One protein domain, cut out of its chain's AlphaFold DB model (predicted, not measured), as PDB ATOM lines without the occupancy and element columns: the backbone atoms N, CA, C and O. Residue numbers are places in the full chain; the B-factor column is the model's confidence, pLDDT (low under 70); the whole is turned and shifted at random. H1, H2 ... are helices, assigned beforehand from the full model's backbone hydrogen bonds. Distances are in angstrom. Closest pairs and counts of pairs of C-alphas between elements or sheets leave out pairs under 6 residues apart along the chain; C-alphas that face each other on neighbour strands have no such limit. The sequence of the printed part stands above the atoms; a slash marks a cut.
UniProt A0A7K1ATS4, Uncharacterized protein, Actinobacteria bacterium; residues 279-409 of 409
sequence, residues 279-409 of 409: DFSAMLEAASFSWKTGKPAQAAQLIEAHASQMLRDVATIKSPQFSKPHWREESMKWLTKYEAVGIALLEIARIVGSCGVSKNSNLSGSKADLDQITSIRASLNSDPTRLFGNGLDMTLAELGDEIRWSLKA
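AT A GLANCE: This is residues 279 to 409 of the 409 residues of an uncharacterized protein of Actinobacteria bacterium (UniProt A0A7K1ATS4). Five helices, H1, H2, H4, H5 and H6, form an up-and-down bundle, each running against the one before; long H2 and H4 reach past the others, with short H3 at their far end. The printed part has 131 residues, six named helices and no named strand: all helix. It is compact, radius of gyration of the C-alphas 15.9 A, spanning 53 by 26 by 21 A.

IN THESE COORDINATES: H1 is residues 279 to 292, from C-alpha 279 at (303.608, 364.489, 604.701); H2 296 to 318, 32.6 A; H3 325 to 330; H4 332 to 354, 33.6 A; H5 367 to 382; H6 391 to 406, to C-alpha 406 at (298.923, 334.789, 604.447).

HOW THE PARTS SIT: H2, with residues 296 to 306 alone, touches H1, closest C-alphas Ala 287 and Ala 299, 4.3 A. H2 touches H4 at a shallow tilt of 23 degrees, opposite ways, closest C-alphas Ala 300 and Ala 349, 4.3 A. H5 and H6 touch, a hairpin, closest C-alphas Leu 370 and Gly 400, 5.7 A. Every O i to N i+4 pair is within hydrogen-bond range except in H4, 18 of 19.

THE WHOLE: The printed part has no cut; the link H4 to H5 is long. No printed residue is under 70 in pLDDT.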
ATOM      1  N   ASP A 279     302.494 365.047 605.483       96.12
ATOM      2  CA  ASP A 279     303.608 364.489 604.701       96.12
ATOM      3  C   ASP A 279     303.837 363.004 605.041       96.12
ATOM      4  O   ASP A 279     304.125 362.182 604.168       96.12
ATOM      5  N   PHE A 280     303.661 362.642 606.316       97.06
ATOM      6  CA  PHE A 280     303.810 361.272 606.799       97.06
ATOM      7  C   PHE A 280     302.638 360.380 606.374       97.06
ATOM      8  O   PHE A 280     302.853 359.273 605.885       97.06
ATOM      9  N   SER A 281     301.402 360.872 606.498       96.44
ATOM     10  CA  SER A 281     300.193 360.175 606.052       96.44
ATOM     11  C   SER A 281     300.244 359.889 604.553       96.44
ATOM     12  O   SER A 281     300.005 358.755 604.150       96.44
ATOM     13  N   ALA A 282     300.660 360.861 603.733       97.25
ATOM     14  CA  ALA A 282     300.825 360.649 602.294       97.25
ATOM     15  C   ALA A 282     301.865 359.556 601.976       97.25
ATOM     16  O   ALA A 282     301.662 358.744 601.072       97.25
ATOM     17  N   MET A 283     302.969 359.499 602.733       97.75
ATOM     18  CA  MET A 283     303.957 358.424 602.605       97.75
ATOM     19  C   MET A 283     303.363 357.059 602.978       97.75
ATOM     20  O   MET A 283     303.528 356.106 602.212       97.75
ATOM     21  N   LEU A 284     302.646 356.960 604.103       97.31
ATOM     22  CA  LEU A 284     302.006 355.713 604.531       97.31
ATOM     23  C   LEU A 284     300.957 355.234 603.524       97.31
ATOM     24  O   LEU A 284     300.926 354.049 603.201       97.31
ATOM     25  N   GLU A 285     300.142 356.139 602.984       96.94
ATOM     26  CA  GLU A 285     299.161 355.833 601.940       96.94
ATOM     27  C   GLU A 285     299.840 355.292 600.673       96.94
ATOM     28  O   GLU A 285     299.432 354.256 600.144       96.94
ATOM     29  N   ALA A 286     300.919 355.935 600.215       97.88
ATOM     30  CA  ALA A 286     301.670 355.499 599.038       97.88
ATOM     31  C   ALA A 286     302.360 354.138 599.243       97.88
ATOM     32  O   ALA A 286     302.348 353.285 598.343       97.88
ATOM     33  N   ALA A 287     302.944 353.909 600.424       97.00
ATOM     34  CA  ALA A 287     303.538 352.627 600.787       97.00
ATOM     35  C   ALA A 287     302.462 351.535 600.880       97.00
ATOM     36  O   ALA A 287     302.619 350.473 600.270       97.00
ATOM     37  N   SER A 288     301.338 351.835 601.541       95.19
ATOM     38  CA  SER A 288     300.215 350.913 601.701       95.19
ATOM     39  C   SER A 288     299.623 350.490 600.370       95.19
ATOM     40  O   SER A 288     299.467 349.300 600.093       95.19
ATOM     41  N   PHE A 289     299.382 351.458 599.490       94.88
ATOM     42  CA  PHE A 289     298.933 351.190 598.134       94.88
ATOM     43  C   PHE A 289     299.928 350.316 597.358       94.88
ATOM     44  O   PHE A 289     299.530 349.377 596.664       94.88
ATOM     45  N   SER A 290     301.229 350.584 597.488       94.81
ATOM     46  CA  SER A 290     302.269 349.816 596.797       94.81
ATOM     47  C   SER A 290     302.278 348.350 597.237       94.81
ATOM     48  O   SER A 290     302.274 347.461 596.385       94.81
ATOM     49  N   TRP A 291     302.227 348.056 598.541       92.81
ATOM     50  CA  TRP A 291     302.232 346.659 598.980       92.81
ATOM     51  C   TRP A 291     300.902 345.942 598.715       92.81
ATOM     52  O   TRP A 291     300.931 344.801 598.251       92.81
ATOM     53  N   LYS A 292     299.751 346.619 598.870       90.81
ATOM     54  CA  LYS A 292     298.415 346.068 598.553       90.81
ATOM     55  C   LYS A 292     298.246 345.737 597.069       90.81
ATOM     56  O   LYS A 292     297.417 344.910 596.701       90.81
ATOM     57  N   THR A 293     299.041 346.365 596.203       91.12
ATOM     58  CA  THR A 293     299.069 346.099 594.755       91.12
ATOM     59  C   THR A 293     300.203 345.158 594.334       91.12
ATOM     60  O   THR A 293     300.558 345.103 593.155       91.12
ATOM     61  N   GLY A 294     300.771 344.398 595.279       90.94
ATOM     62  CA  GLY A 294     301.776 343.373 595.000       90.94
ATOM     63  C   GLY A 294     303.171 343.927 594.698       90.94
ATOM     64  O   GLY A 294     303.947 343.275 594.000       90.94
ATOM     65  N   LYS A 295     303.509 345.125 595.199       94.38
ATOM     66  CA  LYS A 295     304.827 345.766 595.016       94.38
ATOM     67  C   LYS A 295     305.541 346.024 596.357       94.38
ATOM     68  O   LYS A 295     305.861 347.176 596.664       94.38
ATOM     69  N   PRO A 296     305.841 344.977 597.153       95.38
ATOM     70  CA  PRO A 296     306.513 345.116 598.449       95.38
ATOM     71  C   PRO A 296     307.850 345.859 598.373       95.38
ATOM     72  O   PRO A 296     308.116 346.725 599.196       95.38
ATOM     73  N   ALA A 297     308.672 345.591 597.352       96.62
ATOM     74  CA  ALA A 297     309.966 346.260 597.191       96.62
ATOM     75  C   ALA A 297     309.828 347.784 597.006       96.62
ATOM     76  O   ALA A 297     310.598 348.550 597.578       96.62
ATOM     77  N   GLN A 298     308.816 348.231 596.252       97.12
ATOM     78  CA  GLN A 298     308.531 349.658 596.080       97.12
ATOM     79  C   GLN A 298     308.054 350.283 597.394       97.12
ATOM     80  O   GLN A 298     308.499 351.370 597.757       97.12
ATOM     81  N   ALA A 299     307.174 349.594 598.123       97.44
ATOM     82  CA  ALA A 299     306.696 350.064 599.415       97.44
ATOM     83  C   ALA A 299     307.836 350.192 600.438       97.44
ATOM     84  O   ALA A 299     307.958 351.219 601.100       97.44
ATOM     85  N   ALA A 300     308.710 349.186 600.513       98.31
ATOM     86  CA  ALA A 300     309.894 349.196 601.363       98.31
ATOM     87  C   ALA A 300     310.815 350.379 601.046       98.31
ATOM     88  O   ALA A 300     311.233 351.080 601.961       98.31
ATOM     89  N   GLN A 301     311.060 350.660 599.762       98.50
ATOM     90  CA  GLN A 301     311.885 351.794 599.344       98.50
ATOM     91  C   GLN A 301     311.296 353.144 599.786       98.50
ATOM     92  O   GLN A 301     312.042 354.024 600.214       98.50
ATOM     93  N   LEU A 302     309.971 353.318 599.705       98.50
ATOM     94  CA  LEU A 302     309.294 354.535 600.176       98.50
ATOM     95  C   LEU A 302     309.460 354.717 601.692       98.50
ATOM     96  O   LEU A 302     309.818 355.807 602.144       98.50
ATOM     97  N   ILE A 303     309.248 353.643 602.459       98.69
ATOM     98  CA  ILE A 303     309.378 353.651 603.922       98.69
ATOM     99  C   ILE A 303     310.833 353.918 604.334       98.69
ATOM    100  O   ILE A 303     311.085 354.787 605.164       98.69
ATOM    101  N   GLU A 304     311.798 353.218 603.731       98.75
ATOM    102  CA  GLU A 304     313.228 353.361 604.027       98.75
ATOM    103  C   GLU A 304     313.742 354.768 603.703       98.75
ATOM    104  O   GLU A 304     314.485 355.358 604.494       98.75
ATOM    105  N   ALA A 305     313.327 355.335 602.565       98.62
ATOM    106  CA  ALA A 305     313.708 356.687 602.173       98.62
ATOM    107  C   ALA A 305     313.211 357.725 603.190       98.62
ATOM    108  O   ALA A 305     313.978 358.608 603.590       98.62
ATOM    109  N   HIS A 306     311.960 357.591 603.640       98.56
ATOM    110  CA  HIS A 306     311.377 358.480 604.640       98.56
ATOM    111  C   HIS A 306     312.055 358.310 606.005       98.56
ATOM    112  O   HIS A 306     312.526 359.289 606.579       98.56
ATOM    113  N   ALA A 307     312.214 357.071 606.480       98.75
ATOM    114  CA  ALA A 307     312.900 356.750 607.731       98.75
ATOM    115  C   ALA A 307     314.332 357.307 607.770       98.75
ATOM    116  O   ALA A 307     314.749 357.941 608.739       98.75
ATOM    117  N   SER A 308     315.073 357.145 606.673       98.81
ATOM    118  CA  SER A 308     316.429 357.680 606.541       98.81
ATOM    119  C   SER A 308     316.457 359.209 606.581       98.81
ATOM    120  O   SER A 308     317.402 359.784 607.120       98.81
ATOM    121  N   GLN A 309     315.447 359.882 606.016       98.75
ATOM    122  CA  GLN A 309     315.321 361.336 606.124       98.75
ATOM    123  C   GLN A 309     315.044 361.758 607.569       98.75
ATOM    124  O   GLN A 309     315.745 362.636 608.065       98.75
ATOM    125  N   MET A 310     314.130 361.077 608.266       98.81
ATOM    126  CA  MET A 310     313.836 361.356 609.674       98.81
ATOM    127  C   MET A 310     315.101 361.293 610.540       98.81
ATOM    128  O   MET A 310     315.364 362.199 611.325       98.81
ATOM    129  N   LEU A 311     315.933 360.261 610.368       98.88
ATOM    130  CA  LEU A 311     317.172 360.113 611.142       98.88
ATOM    131  C   LEU A 311     318.225 361.182 610.801       98.88
ATOM    132  O   LEU A 311     318.967 361.614 611.686       98.88
ATOM    133  N   ARG A 312     318.275 361.655 609.547       98.81
ATOM    134  CA  ARG A 312     319.104 362.815 609.175       98.81
ATOM    135  C   ARG A 312     318.603 364.096 609.836       98.81
ATOM    136  O   ARG A 312     319.417 364.847 610.365       98.81
ATOM    137  N   ASP A 313     317.290 364.322 609.843       98.81
ATOM    138  CA  ASP A 313     316.689 365.482 610.505       98.81
ATOM    139  C   ASP A 313     317.014 365.472 612.003       98.81
ATOM    140  O   ASP A 313     317.448 366.484 612.549       98.81
ATOM    141  N   VAL A 314     316.914 364.306 612.654       98.88
ATOM    142  CA  VAL A 314     317.287 364.129 614.065       98.88
ATOM    143  C   VAL A 314     318.749 364.480 614.313       98.88
ATOM    144  O   VAL A 314     319.041 365.207 615.263       98.88
ATOM    145  N   ALA A 315     319.668 363.998 613.473       98.75
ATOM    146  CA  ALA A 315     321.088 364.311 613.607       98.75
ATOM    147  C   ALA A 315     321.353 365.822 613.478       98.75
ATOM    148  O   ALA A 315     322.112 366.381 614.273       98.75
ATOM    149  N   THR A 316     320.685 366.490 612.532       98.75
ATOM    150  CA  THR A 316     320.750 367.949 612.363       98.75
ATOM    151  C   THR A 316     320.224 368.674 613.598       98.75
ATOM    152  O   THR A 316     320.930 369.505 614.160       98.75
ATOM    153  N   ILE A 317     319.022 368.330 614.073       98.75
ATOM    154  CA  ILE A 317     318.374 369.027 615.192       98.75
ATOM    155  C   ILE A 317     319.130 368.785 616.503       98.75
ATOM    156  O   ILE A 317     319.298 369.712 617.289       98.75
ATOM    157  N   LYS A 318     319.638 367.571 616.757       98.50
ATOM    158  CA  LYS A 318     320.433 367.271 617.965       98.50
ATOM    159  C   LYS A 318     321.823 367.908 617.946       98.50
ATOM    160  O   LYS A 318     322.443 368.020 619.005       98.50
ATOM    161  N   SER A 319     322.316 368.331 616.783       98.06
ATOM    162  CA  SER A 319     323.642 368.924 616.644       98.06
ATOM    163  C   SER A 319     323.831 370.125 617.581       98.06
ATOM    164  O   SER A 319     322.955 370.990 617.665       98.06
ATOM    165  N   PRO A 320     324.986 370.261 618.261       96.56
ATOM    166  CA  PRO A 320     325.340 371.483 618.981       96.56
ATOM    167  C   PRO A 320     325.402 372.725 618.083       96.56
ATOM    168  O   PRO A 320     325.320 373.834 618.599       96.56
ATOM    169  N   GLN A 321     325.539 372.544 616.764       97.19
ATOM    170  CA  GLN A 321     325.573 373.621 615.770       97.19
ATOM    171  C   GLN A 321     324.184 374.022 615.249       97.19
ATOM    172  O   GLN A 321     324.104 374.950 614.447       97.19
ATOM    173  N   PHE A 322     323.110 373.353 615.682       98.38
ATOM    174  CA  PHE A 322     321.749 373.719 615.298       98.38
ATOM    175  C   PHE A 322     321.448 375.164 615.719       98.38
ATOM    176  O   PHE A 322     321.548 375.520 616.895       98.38
ATOM    177  N   SER A 323     321.068 376.000 614.755       97.75
ATOM    178  CA  SER A 323     320.925 377.453 614.921       97.75
ATOM    179  C   SER A 323     319.776 377.887 615.839       97.75
ATOM    180  O   SER A 323     319.716 379.057 616.220       97.75
ATOM    181  N   LYS A 324     318.884 376.966 616.231       98.12
ATOM    182  CA  LYS A 324     317.749 377.216 617.135       98.12
ATOM    183  C   LYS A 324     317.823 376.357 618.402       98.12
ATOM    184  O   LYS A 324     317.033 375.426 618.565       98.12
ATOM    185  N   PRO A 325     318.751 376.652 619.332       97.81
ATOM    186  CA  PRO A 325     318.966 375.825 620.519       97.81
ATOM    187  C   PRO A 325     317.717 375.688 621.400       97.81
ATOM    188  O   PRO A 325     317.479 374.597 621.912       97.81
ATOM    189  N   HIS A 326     316.900 376.739 621.519       98.31
ATOM    190  CA  HIS A 326     315.649 376.685 622.278       98.31
ATOM    191  C   HIS A 326     314.567 375.857 621.583       98.31
ATOM    192  O   HIS A 326     313.889 375.089 622.251       98.31
ATOM    193  N   TRP A 327     314.456 375.900 620.250       98.44
ATOM    194  CA  TRP A 327     313.516 375.025 619.531       98.44
ATOM    195  C   TRP A 327     313.868 373.557 619.753       98.44
ATOM    196  O   TRP A 327     312.990 372.752 620.037       98.44
ATOM    197  N   ARG A 328     315.165 373.224 619.698       98.38
ATOM    198  CA  ARG A 328     315.664 371.879 620.015       98.38
ATOM    199  C   ARG A 328     315.319 371.460 621.445       98.38
ATOM    200  O   ARG A 328     314.942 370.313 621.662       98.38
ATOM    201  N   GLU A 329     315.505 372.351 622.416       98.38
ATOM    202  CA  GLU A 329     315.195 372.087 623.824       98.38
ATOM    203  C   GLU A 329     313.691 371.861 624.029       98.38
ATOM    204  O   GLU A 329     313.286 370.822 624.554       98.38
ATOM    205  N   GLU A 330     312.865 372.784 623.540       98.44
ATOM    206  CA  GLU A 330     311.411 372.740 623.676       98.44
ATOM    207  C   GLU A 330     310.790 371.538 622.938       98.44
ATOM    208  O   GLU A 330     309.818 370.962 623.431       98.44
ATOM    209  N   SER A 331     311.379 371.098 621.815       98.19
ATOM    210  CA  SER A 331     310.885 369.975 621.004       98.19
ATOM    211  C   SER A 331     311.461 368.604 621.386       98.19
ATOM    212  O   SER A 331     311.120 367.607 620.746       98.19
ATOM    213  N   MET A 332     312.347 368.509 622.386       98.06
ATOM    214  CA  MET A 332     313.167 367.308 622.629       98.06
ATOM    215  C   MET A 332     312.345 366.027 622.862       98.06
ATOM    216  O   MET A 332     312.710 364.949 622.383       98.06
ATOM    217  N   LYS A 333     311.212 366.143 623.567       97.19
ATOM    218  CA  LYS A 333     310.277 365.034 623.823       97.19
ATOM    219  C   LYS A 333     309.770 364.422 622.512       97.19
ATOM    220  O   LYS A 333     309.905 363.222 622.293       97.19
ATOM    221  N   TRP A 334     309.264 365.260 621.610       98.50
ATOM    222  CA  TRP A 334     308.788 364.844 620.290       98.50
ATOM    223  C   TRP A 334     309.932 364.363 619.401       98.50
ATOM    224  O   TRP A 334     309.814 363.318 618.773       98.50
ATOM    225  N   LEU A 335     311.084 365.034 619.415       98.75
ATOM    226  CA  LEU A 335     312.256 364.613 618.641       98.75
ATOM    227  C   LEU A 335     312.725 363.191 619.000       98.75
ATOM    228  O   LEU A 335     313.119 362.429 618.119       98.75
ATOM    229  N   THR A 336     312.648 362.820 620.280       98.50
ATOM    230  CA  THR A 336     313.003 361.475 620.759       98.50
ATOM    231  C   THR A 336     312.058 360.413 620.196       98.50
ATOM    232  O   THR A 336     312.512 359.394 619.674       98.50
ATOM    233  N   LYS A 337     310.741 360.659 620.226       98.19
ATOM    234  CA  LYS A 337     309.773 359.734 619.623       98.19
ATOM    235  C   LYS A 337     309.889 359.693 618.097       98.19
ATOM    236  O   LYS A 337     309.789 358.619 617.510       98.19
ATOM    237  N   TYR A 338     310.157 360.830 617.456       98.69
ATOM    238  CA  TYR A 338     310.403 360.919 616.016       98.69
ATOM    239  C   TYR A 338     311.604 360.048 615.600       98.69
ATOM    240  O   TYR A 338     311.501 359.272 614.655       98.69
ATOM    241  N   GLU A 339     312.707 360.074 616.354       98.75
ATOM    242  CA  GLU A 339     313.856 359.177 616.147       98.75
ATOM    243  C   GLU A 339     313.487 357.697 616.316       98.75
ATOM    244  O   GLU A 339     313.824 356.879 615.458       98.75
ATOM    245  N   ALA A 340     312.756 357.350 617.382       98.50
ATOM    246  CA  ALA A 340     312.317 355.977 617.631       98.50
ATOM    247  C   ALA A 340     311.434 355.434 616.494       98.50
ATOM    248  O   ALA A 340     311.605 354.289 616.070       98.50
ATOM    249  N   VAL A 341     310.534 356.262 615.951       98.44
ATOM    250  CA  VAL A 341     309.732 355.915 614.769       98.44
ATOM    251  C   VAL A 341     310.619 355.746 613.537       98.44
ATOM    252  O   VAL A 341     310.451 354.767 612.818       98.44
ATOM    253  N   GLY A 342     311.597 356.627 613.312       98.50
ATOM    254  CA  GLY A 342     312.550 356.487 612.206       98.50
ATOM    255  C   GLY A 342     313.301 355.150 612.243       98.50
ATOM    256  O   GLY A 342     313.370 354.449 611.236       98.50
ATOM    257  N   ILE A 343     313.793 354.740 613.418       98.69
ATOM    258  CA  ILE A 343     314.452 353.436 613.613       98.69
ATOM    259  C   ILE A 343     313.476 352.284 613.348       98.69
ATOM    260  O   ILE A 343     313.808 351.340 612.631       98.69
ATOM    261  N   ALA A 344     312.264 352.362 613.900       98.44
ATOM    262  CA  ALA A 344     311.242 351.341 613.705       98.44
ATOM    263  C   ALA A 344     310.861 351.176 612.227       98.44
ATOM    264  O   ALA A 344     310.711 350.051 611.754       98.44
ATOM    265  N   LEU A 345     310.746 352.273 611.477       98.56
ATOM    266  CA  LEU A 345     310.395 352.237 610.060       98.56
ATOM    267  C   LEU A 345     311.472 351.581 609.190       98.56
ATOM    268  O   LEU A 345     311.111 350.939 608.209       98.56
ATOM    269  N   LEU A 346     312.758 351.656 609.550       98.62
ATOM    270  CA  LEU A 346     313.797 350.885 608.852       98.62
ATOM    271  C   LEU A 346     313.557 349.375 608.979       98.62
ATOM    272  O   LEU A 346     313.681 348.638 608.000       98.62
ATOM    273  N   GLU A 347     313.153 348.913 610.162       98.25
ATOM    274  CA  GLU A 347     312.823 347.504 610.374       98.25
ATOM    275  C   GLU A 347     311.528 347.108 609.651       98.25
ATOM    276  O   GLU A 347     311.465 346.048 609.028       98.25
ATOM    277  N   ILE A 348     310.517 347.983 609.637       98.31
ATOM    278  CA  ILE A 348     309.297 347.768 608.845       98.31
ATOM    279  C   ILE A 348     309.614 347.697 607.347       98.31
ATOM    280  O   ILE A 348     309.113 346.803 606.668       98.31
ATOM    281  N   ALA A 349     310.479 348.570 606.827       98.44
ATOM    282  CA  ALA A 349     310.919 348.522 605.435       98.44
ATOM    283  C   ALA A 349     311.619 347.194 605.112       98.44
ATOM    284  O   ALA A 349     311.309 346.574 604.093       98.44
ATOM    285  N   ARG A 350     312.495 346.707 606.003       98.00
ATOM    286  CA  ARG A 350     313.154 345.398 605.863       98.00
ATOM    287  C   ARG A 350     312.135 344.260 605.786       98.00
ATOM    288  O   ARG A 350     312.234 343.412 604.898       98.00
ATOM    289  N   ILE A 351     311.152 344.249 606.689       97.06
ATOM    290  CA  ILE A 351     310.085 343.240 606.721       97.06
ATOM    291  C   ILE A 351     309.283 343.276 605.420       97.06
ATOM    292  O   ILE A 351     309.206 342.262 604.724       97.06
ATOM    293  N   VAL A 352     308.747 344.444 605.054       96.75
ATOM    294  CA  VAL A 352     307.936 344.626 603.843       96.75
ATOM    295  C   VAL A 352     308.727 344.227 602.598       96.75
ATOM    296  O   VAL A 352     308.206 343.499 601.760       96.75
ATOM    297  N   GLY A 353     309.998 344.620 602.492       96.31
ATOM    298  CA  GLY A 353     310.853 344.299 601.347       96.31
ATOM    299  C   GLY A 353     311.200 342.813 601.223       96.31
ATOM    300  O   GLY A 353     311.461 342.339 600.120       96.31
ATOM    301  N   SER A 354     311.173 342.073 602.336       94.88
ATOM    302  CA  SER A 354     311.390 340.621 602.361       94.88
ATOM    303  C   SER A 354     310.121 339.795 602.132       94.88
ATOM    304  O   SER A 354     310.212 338.587 601.902       94.88
ATOM    305  N   CYS A 355     308.942 340.424 602.177       93.44
ATOM    306  CA  CYS A 355     307.679 339.734 601.962       93.44
ATOM    307  C   CYS A 355     307.560 339.240 600.514       93.44
ATOM    308  O   CYS A 355     307.833 339.959 599.550       93.44
ATOM    309  N   GLY A 356     307.079 338.009 600.366       90.44
ATOM    310  CA  GLY A 356     306.603 337.502 599.085       90.44
ATOM    311  C   GLY A 356     305.245 338.099 598.707       90.44
ATOM    312  O   GLY A 356     304.596 338.789 599.497       90.44
ATOM    313  N   VAL A 357     304.797 337.794 597.491       89.38
ATOM    314  CA  VAL A 357     303.459 338.144 597.003       89.38
ATOM    315  C   VAL A 357     302.695 336.852 596.743       89.38
ATOM    316  O   VAL A 357     303.127 336.001 595.962       89.38
ATOM    317  N   SER A 358     301.565 336.685 597.425       80.06
ATOM    318  CA  SER A 358     300.690 335.523 597.259       80.06
ATOM    319  C   SER A 358     299.932 335.560 595.925       80.06
ATOM    320  O   SER A 358     299.863 336.587 595.249       80.06
ATOM    321  N   LYS A 359     299.274 334.450 595.554       74.50
ATOM    322  CA  LYS A 359     298.444 334.370 594.331       74.50
ATOM    323  C   LYS A 359     297.297 335.389 594.291       74.50
ATOM    324  O   LYS A 359     296.857 335.749 593.205       74.50
ATOM    325  N   ASN A 360     296.844 335.862 595.453       74.38
ATOM    326  CA  ASN A 360     295.789 336.871 595.580       74.38
ATOM    327  C   ASN A 360     296.356 338.295 595.716       74.38
ATOM    328  O   ASN A 360     295.629 339.201 596.096       74.38
ATOM    329  N   SER A 361     297.645 338.495 595.419       73.50
ATOM    330  CA  SER A 361     298.381 339.765 595.543       73.50
ATOM    331  C   SER A 361     298.575 340.301 596.968       73.50
ATOM    332  O   SER A 361     299.174 341.359 597.129       73.50
ATOM    333  N   ASN A 362     298.161 339.561 598.002       78.25
ATOM    334  CA  ASN A 362     298.463 339.902 599.397       78.25
ATOM    335  C   ASN A 362     299.942 339.659 599.710       78.25
ATOM    336  O   ASN A 362     300.533 338.714 599.166       78.25
ATOM    337  N   LEU A 363     300.494 340.431 600.648       89.19
ATOM    338  CA  LEU A 363     301.808 340.167 601.228       89.19
ATOM    339  C   LEU A 363     301.854 338.791 601.900       89.19
ATOM    340  O   LEU A 363     300.919 338.399 602.594       89.19
ATOM    341  N   SER A 364     302.958 338.069 601.715       88.56
ATOM    342  CA  SER A 364     303.265 336.842 602.450       88.56
ATOM    343  C   SER A 364     304.548 337.008 603.260       88.56
ATOM    344  O   SER A 364     305.625 337.152 602.677       88.56
ATOM    345  N   GLY A 365     304.429 336.962 604.585       90.31
ATOM    346  CA  GLY A 365     305.543 337.091 605.529       90.31
ATOM    347  C   GLY A 365     305.639 335.899 606.481       90.31
ATOM    348  O   GLY A 365     304.832 334.971 606.423       90.31
ATOM    349  N   SER A 366     306.630 335.913 607.370       93.31
ATOM    350  CA  SER A 366     306.828 334.868 608.376       93.31
ATOM    351  C   SER A 366     306.122 335.183 609.702       93.31
ATOM    352  O   SER A 366     305.709 336.311 609.978       93.31
ATOM    353  N   LYS A 367     306.021 334.181 610.584       94.31
ATOM    354  CA  LYS A 367     305.547 334.388 611.963       94.31
ATOM    355  C   LYS A 367     306.462 335.339 612.752       94.31
ATOM    356  O   LYS A 367     305.956 336.139 613.531       94.31
ATOM    357  N   ALA A 368     307.773 335.287 612.504       95.75
ATOM    358  CA  ALA A 368     308.742 336.180 613.136       95.75
ATOM    359  C   ALA A 368     308.517 337.646 612.730       95.75
ATOM    360  O   ALA A 368     308.572 338.523 613.586       95.75
ATOM    361  N   ASP A 369     308.180 337.906 611.462       95.00
ATOM    362  CA  ASP A 369     307.857 339.258 610.985       95.00
ATOM    363  C   ASP A 369     306.620 339.825 611.694       95.00
ATOM    364  O   ASP A 369     306.615 340.973 612.140       95.00
ATOM    365  N   LEU A 370     305.576 339.004 611.864       94.75
ATOM    366  CA  LEU A 370     304.364 339.395 612.589       94.75
ATOM    367  C   LEU A 370     304.643 339.708 614.069       94.75
ATOM    368  O   LEU A 370     304.100 340.675 614.614       94.75
ATOM    369  N   ASP A 371     305.471 338.894 614.724       96.44
ATOM    370  CA  ASP A 371     305.857 339.108 616.121       96.44
ATOM    371  C   ASP A 371     306.695 340.392 616.261       96.44
ATOM    372  O   ASP A 371     306.467 341.179 617.183       96.44
ATOM    373  N   GLN A 372     307.572 340.669 615.291       97.50
ATOM    374  CA  GLN A 372     308.362 341.897 615.236       97.50
ATOM    375  C   GLN A 372     307.490 343.146 615.036       97.50
ATOM    376  O   GLN A 372     307.637 344.111 615.785       97.50
ATOM    377  N   ILE A 373     306.532 343.132 614.097       96.88
ATOM    378  CA  ILE A 373     305.575 344.241 613.904       96.88
ATOM    379  C   ILE A 373     304.785 344.497 615.192       96.88
ATOM    380  O   ILE A 373     304.618 345.643 615.610       96.88
ATOM    381  N   THR A 374     304.325 343.431 615.851       96.69
ATOM    382  CA  THR A 374     303.573 343.532 617.110       96.69
ATOM    383  C   THR A 374     304.426 344.158 618.217       96.69
ATOM    384  O   THR A 374     303.949 345.034 618.941       96.69
ATOM    385  N   SER A 375     305.695 343.756 618.325       97.50
ATOM    386  CA  SER A 375     306.645 344.319 619.287       97.50
ATOM    387  C   SER A 375     306.935 345.799 619.020       97.50
ATOM    388  O   SER A 375     306.872 346.602 619.951       97.50
ATOM    389  N   ILE A 376     307.163 346.181 617.758       97.56
ATOM    390  CA  ILE A 376     307.368 347.580 617.351       97.56
ATOM    391  C   ILE A 376     306.165 348.436 617.747       97.56
ATOM    392  O   ILE A 376     306.336 349.463 618.401       97.56
ATOM    393  N   ARG A 377     304.945 347.999 617.412       96.62
ATOM    394  CA  ARG A 377     303.715 348.721 617.774       96.62
ATOM    395  C   ARG A 377     303.595 348.915 619.282       96.62
ATOM    396  O   ARG A 377     303.366 350.031 619.737       96.62
ATOM    397  N   ALA A 378     303.797 347.852 620.061       96.25
ATOM    398  CA  ALA A 378     303.747 347.927 621.519       96.25
ATOM    399  C   ALA A 378     304.800 348.898 622.080       96.25
ATOM    400  O   ALA A 378     304.489 349.697 622.962       96.25
ATOM    401  N   SER A 379     306.021 348.875 621.535       95.94
ATOM    402  CA  SER A 379     307.093 349.788 621.930       95.94
ATOM    403  C   SER A 379     306.733 351.245 621.635       95.94
ATOM    404  O   SER A 379     306.856 352.091 622.516       95.94
ATOM    405  N   LEU A 380     306.255 351.554 620.427       95.19
ATOM    406  CA  LEU A 380     305.909 352.926 620.034       95.19
ATOM    407  C   LEU A 380     304.693 353.474 620.799       95.19
ATOM    408  O   LEU A 380     304.663 354.661 621.123       95.19
ATOM    409  N   ASN A 381     303.724 352.614 621.122       93.88
ATOM    410  CA  ASN A 381     302.531 352.982 621.893       93.88
ATOM    411  C   ASN A 381     302.809 353.129 623.400       93.88
ATOM    412  O   ASN A 381     301.985 353.699 624.111       93.88
ATOM    413  N   SER A 382     303.952 352.639 623.893       95.31
ATOM    414  CA  SER A 382     304.354 352.822 625.295       95.31
ATOM    415  C   SER A 382     304.786 354.258 625.621       95.31
ATOM    416  O   SER A 382     304.705 354.669 626.777       95.31
ATOM    417  N   ASP A 383     305.200 355.031 624.611       95.50
ATOM    418  CA  ASP A 383     305.463 356.464 624.737       95.50
ATOM    419  C   ASP A 383     304.178 357.254 624.420       95.50
ATOM    420  O   ASP A 383     303.731 357.247 623.266       95.50
ATOM    421  N   PRO A 384     303.587 357.970 625.393       95.31
ATOM    422  CA  PRO A 384     302.333 358.693 625.197       95.31
ATOM    423  C   PRO A 384     302.469 359.946 624.321       95.31
ATOM    424  O   PRO A 384     301.456 360.532 623.957       95.31
ATOM    425  N   THR A 385     303.688 360.387 623.985       97.00
ATOM    426  CA  THR A 385     303.936 361.558 623.127       97.00
ATOM    427  C   THR A 385     303.194 361.424 621.793       97.00
ATOM    428  O   THR A 385     303.304 360.407 621.112       97.00
ATOM    429  N   ARG A 386     302.420 362.434 621.402       95.56
ATOM    430  CA  ARG A 386     301.613 362.431 620.179       95.56
ATOM    431  C   ARG A 386     302.450 362.946 619.011       95.56
ATOM    432  O   ARG A 386     302.987 364.048 619.054       95.56
ATOM    433  N   LEU A 387     302.579 362.104 617.993       93.12
ATOM    434  CA  LEU A 387     303.179 362.376 616.690       93.12
ATOM    435  C   LEU A 387     302.437 361.528 615.667       93.12
ATOM    436  O   LEU A 387     302.089 360.386 615.971       93.12
ATOM    437  N   PHE A 388     302.258 362.047 614.456       93.94
ATOM    438  CA  PHE A 388     301.637 361.317 613.344       93.94
ATOM    439  C   PHE A 388     300.151 360.953 613.532       93.94
ATOM    440  O   PHE A 388     299.604 360.163 612.754       93.94
ATOM    441  N   GLY A 389     299.485 361.506 614.553       90.62
ATOM    442  CA  GLY A 389     298.145 361.085 614.956       90.62
ATOM    443  C   GLY A 389     298.076 359.572 615.190       90.62
ATOM    444  O   GLY A 389     298.997 358.957 615.725       90.62
ATOM    445  N   ASN A 390     296.990 358.941 614.737       91.25
ATOM    446  CA  ASN A 390     296.814 357.484 614.839       91.25
ATOM    447  C   ASN A 390     297.263 356.722 613.570       91.25
ATOM    448  O   ASN A 390     297.160 355.496 613.521       91.25
ATOM    449  N   GLY A 391     297.760 357.425 612.542       90.88
ATOM    450  CA  GLY A 391     297.994 356.855 611.209       90.88
ATOM    451  C   GLY A 391     299.035 355.733 611.189       90.88
ATOM    452  O   GLY A 391     298.833 354.713 610.526       90.88
ATOM    453  N   LEU A 392     300.119 355.878 611.962       93.62
ATOM    454  CA  LEU A 392     301.163 354.855 612.054       93.62
ATOM    455  C   LEU A 392     300.640 353.557 612.675       93.62
ATOM    456  O   LEU A 392     300.811 352.492 612.086       93.62
ATOM    457  N   ASP A 393     299.999 353.631 613.846       94.75
ATOM    458  CA  ASP A 393     299.526 352.428 614.538       94.75
ATOM    459  C   ASP A 393     298.472 351.683 613.712       94.75
ATOM    460  O   ASP A 393     298.555 350.461 613.586       94.75
ATOM    461  N   MET A 394     297.546 352.417 613.082       94.56
ATOM    462  CA  MET A 394     296.560 351.839 612.166       94.56
ATOM    463  C   MET A 394     297.233 351.124 610.991       94.56
ATOM    464  O   MET A 394     296.926 349.967 610.711       94.56
ATOM    465  N   THR A 395     298.207 351.769 610.348       95.19
ATOM    466  CA  THR A 395     298.902 351.193 609.190       95.19
ATOM    467  C   THR A 395     299.706 349.944 609.563       95.19
ATOM    468  O   THR A 395     299.692 348.949 608.838       95.19
ATOM    469  N   LEU A 396     300.375 349.948 610.720       95.94
ATOM    470  CA  LEU A 396     301.095 348.771 611.214       95.94
ATOM    471  C   LEU A 396     300.141 347.646 611.645       95.94
ATOM    472  O   LEU A 396     300.495 346.471 611.534       95.94
ATOM    473  N   ALA A 397     298.941 347.979 612.131       95.25
ATOM    474  CA  ALA A 397     297.896 346.997 612.406       95.25
ATOM    475  C   ALA A 397     297.449 346.287 611.126       95.25
ATOM    476  O   ALA A 397     297.451 345.057 611.088       95.25
ATOM    477  N   GLU A 398     297.147 347.059 610.079       94.00
ATOM    478  CA  GLU A 398     296.762 346.532 608.768       94.00
ATOM    479  C   GLU A 398     297.853 345.633 608.177       94.00
ATOM    480  O   GLU A 398     297.565 344.511 607.763       94.00
ATOM    481  N   LEU A 399     299.116 346.074 608.211       94.38
ATOM    482  CA  LEU A 399     300.250 345.272 607.744       94.38
ATOM    483  C   LEU A 399     300.352 343.930 608.492       94.38
ATOM    484  O   LEU A 399     300.570 342.879 607.883       94.38
ATOM    485  N   GLY A 400     300.176 343.950 609.816       93.44
ATOM    486  CA  GLY A 400     300.168 342.735 610.628       93.44
ATOM    487  C   GLY A 400     299.020 341.785 610.269       93.44
ATOM    488  O   GLY A 400     299.212 340.566 610.247       93.44
ATOM    489  N   ASP A 401     297.837 342.317 609.963       91.75
ATOM    490  CA  ASP A 401     296.685 341.515 609.548       91.75
ATOM    491  C   ASP A 401     296.880 340.897 608.154       91.75
ATOM    492  O   ASP A 401     296.577 339.711 607.981       91.75
ATOM    493  N   GLU A 402     297.473 341.627 607.202       89.62
ATOM    494  CA  GLU A 402     297.826 341.096 605.875       89.62
ATOM    495  C   GLU A 402     298.765 339.881 605.979       89.62
ATOM    496  O   GLU A 402     298.468 338.807 605.442       89.62
ATOM    497  N   ILE A 403     299.856 340.002 606.747       90.50
ATOM    498  CA  ILE A 403     300.794 338.890 606.970       90.50
ATOM    499  C   ILE A 403     300.093 337.735 607.695       90.50
ATOM    500  O   ILE A 403     300.253 336.571 607.313       90.50
ATOM    501  N   ARG A 404     299.268 338.021 608.711       90.19
ATOM    502  CA  ARG A 404     298.543 336.986 609.467       90.19
ATOM    503  C   ARG A 404     297.610 336.172 608.576       90.19
ATOM    504  O   ARG A 404     297.492 334.964 608.786       90.19
ATOM    505  N   TRP A 405     296.927 336.802 607.623       86.81
ATOM    506  CA  TRP A 405     296.074 336.085 606.676       86.81
ATOM    507  C   TRP A 405     296.878 335.167 605.762       86.81
ATOM    508  O   TRP A 405     296.467 334.026 605.562       86.81
ATOM    509  N   SER A 406     298.042 335.613 605.288       84.19
ATOM    510  CA  SER A 406     298.923 334.789 604.447       84.19
ATOM    511  C   SER A 406     299.428 333.522 605.141       84.19
ATOM    512  O   SER A 406     299.626 332.511 604.483       84.19
ATOM    513  N   LEU A 407     299.585 333.551 606.469       85.62
ATOM    514  CA  LEU A 407     300.024 332.398 607.263       85.62
ATOM    515  C   LEU A 407     298.910 331.365 607.502       85.62
ATOM    516  O   LEU A 407     299.199 330.245 607.919       85.62
ATOM    517  N   LYS A 408     297.640 331.756 607.326       81.19
ATOM    518  CA  LYS A 408     296.468 330.887 607.531       81.19
ATOM    519  C   LYS A 408     295.915 330.301 606.231       81.19
ATOM    520  O   LYS A 408     295.176 329.320 606.306       81.19
ATOM    521  N   ALA A 409     296.190 330.953 605.102       70.25
ATOM    522  CA  ALA A 409     295.811 330.529 603.756       70.25
ATOM    523  C   ALA A 409     296.808 329.501 603.214       70.25
ATOM    524  O   ALA A 409     296.354 328.603 602.468       70.25
TER     525      ALA A 409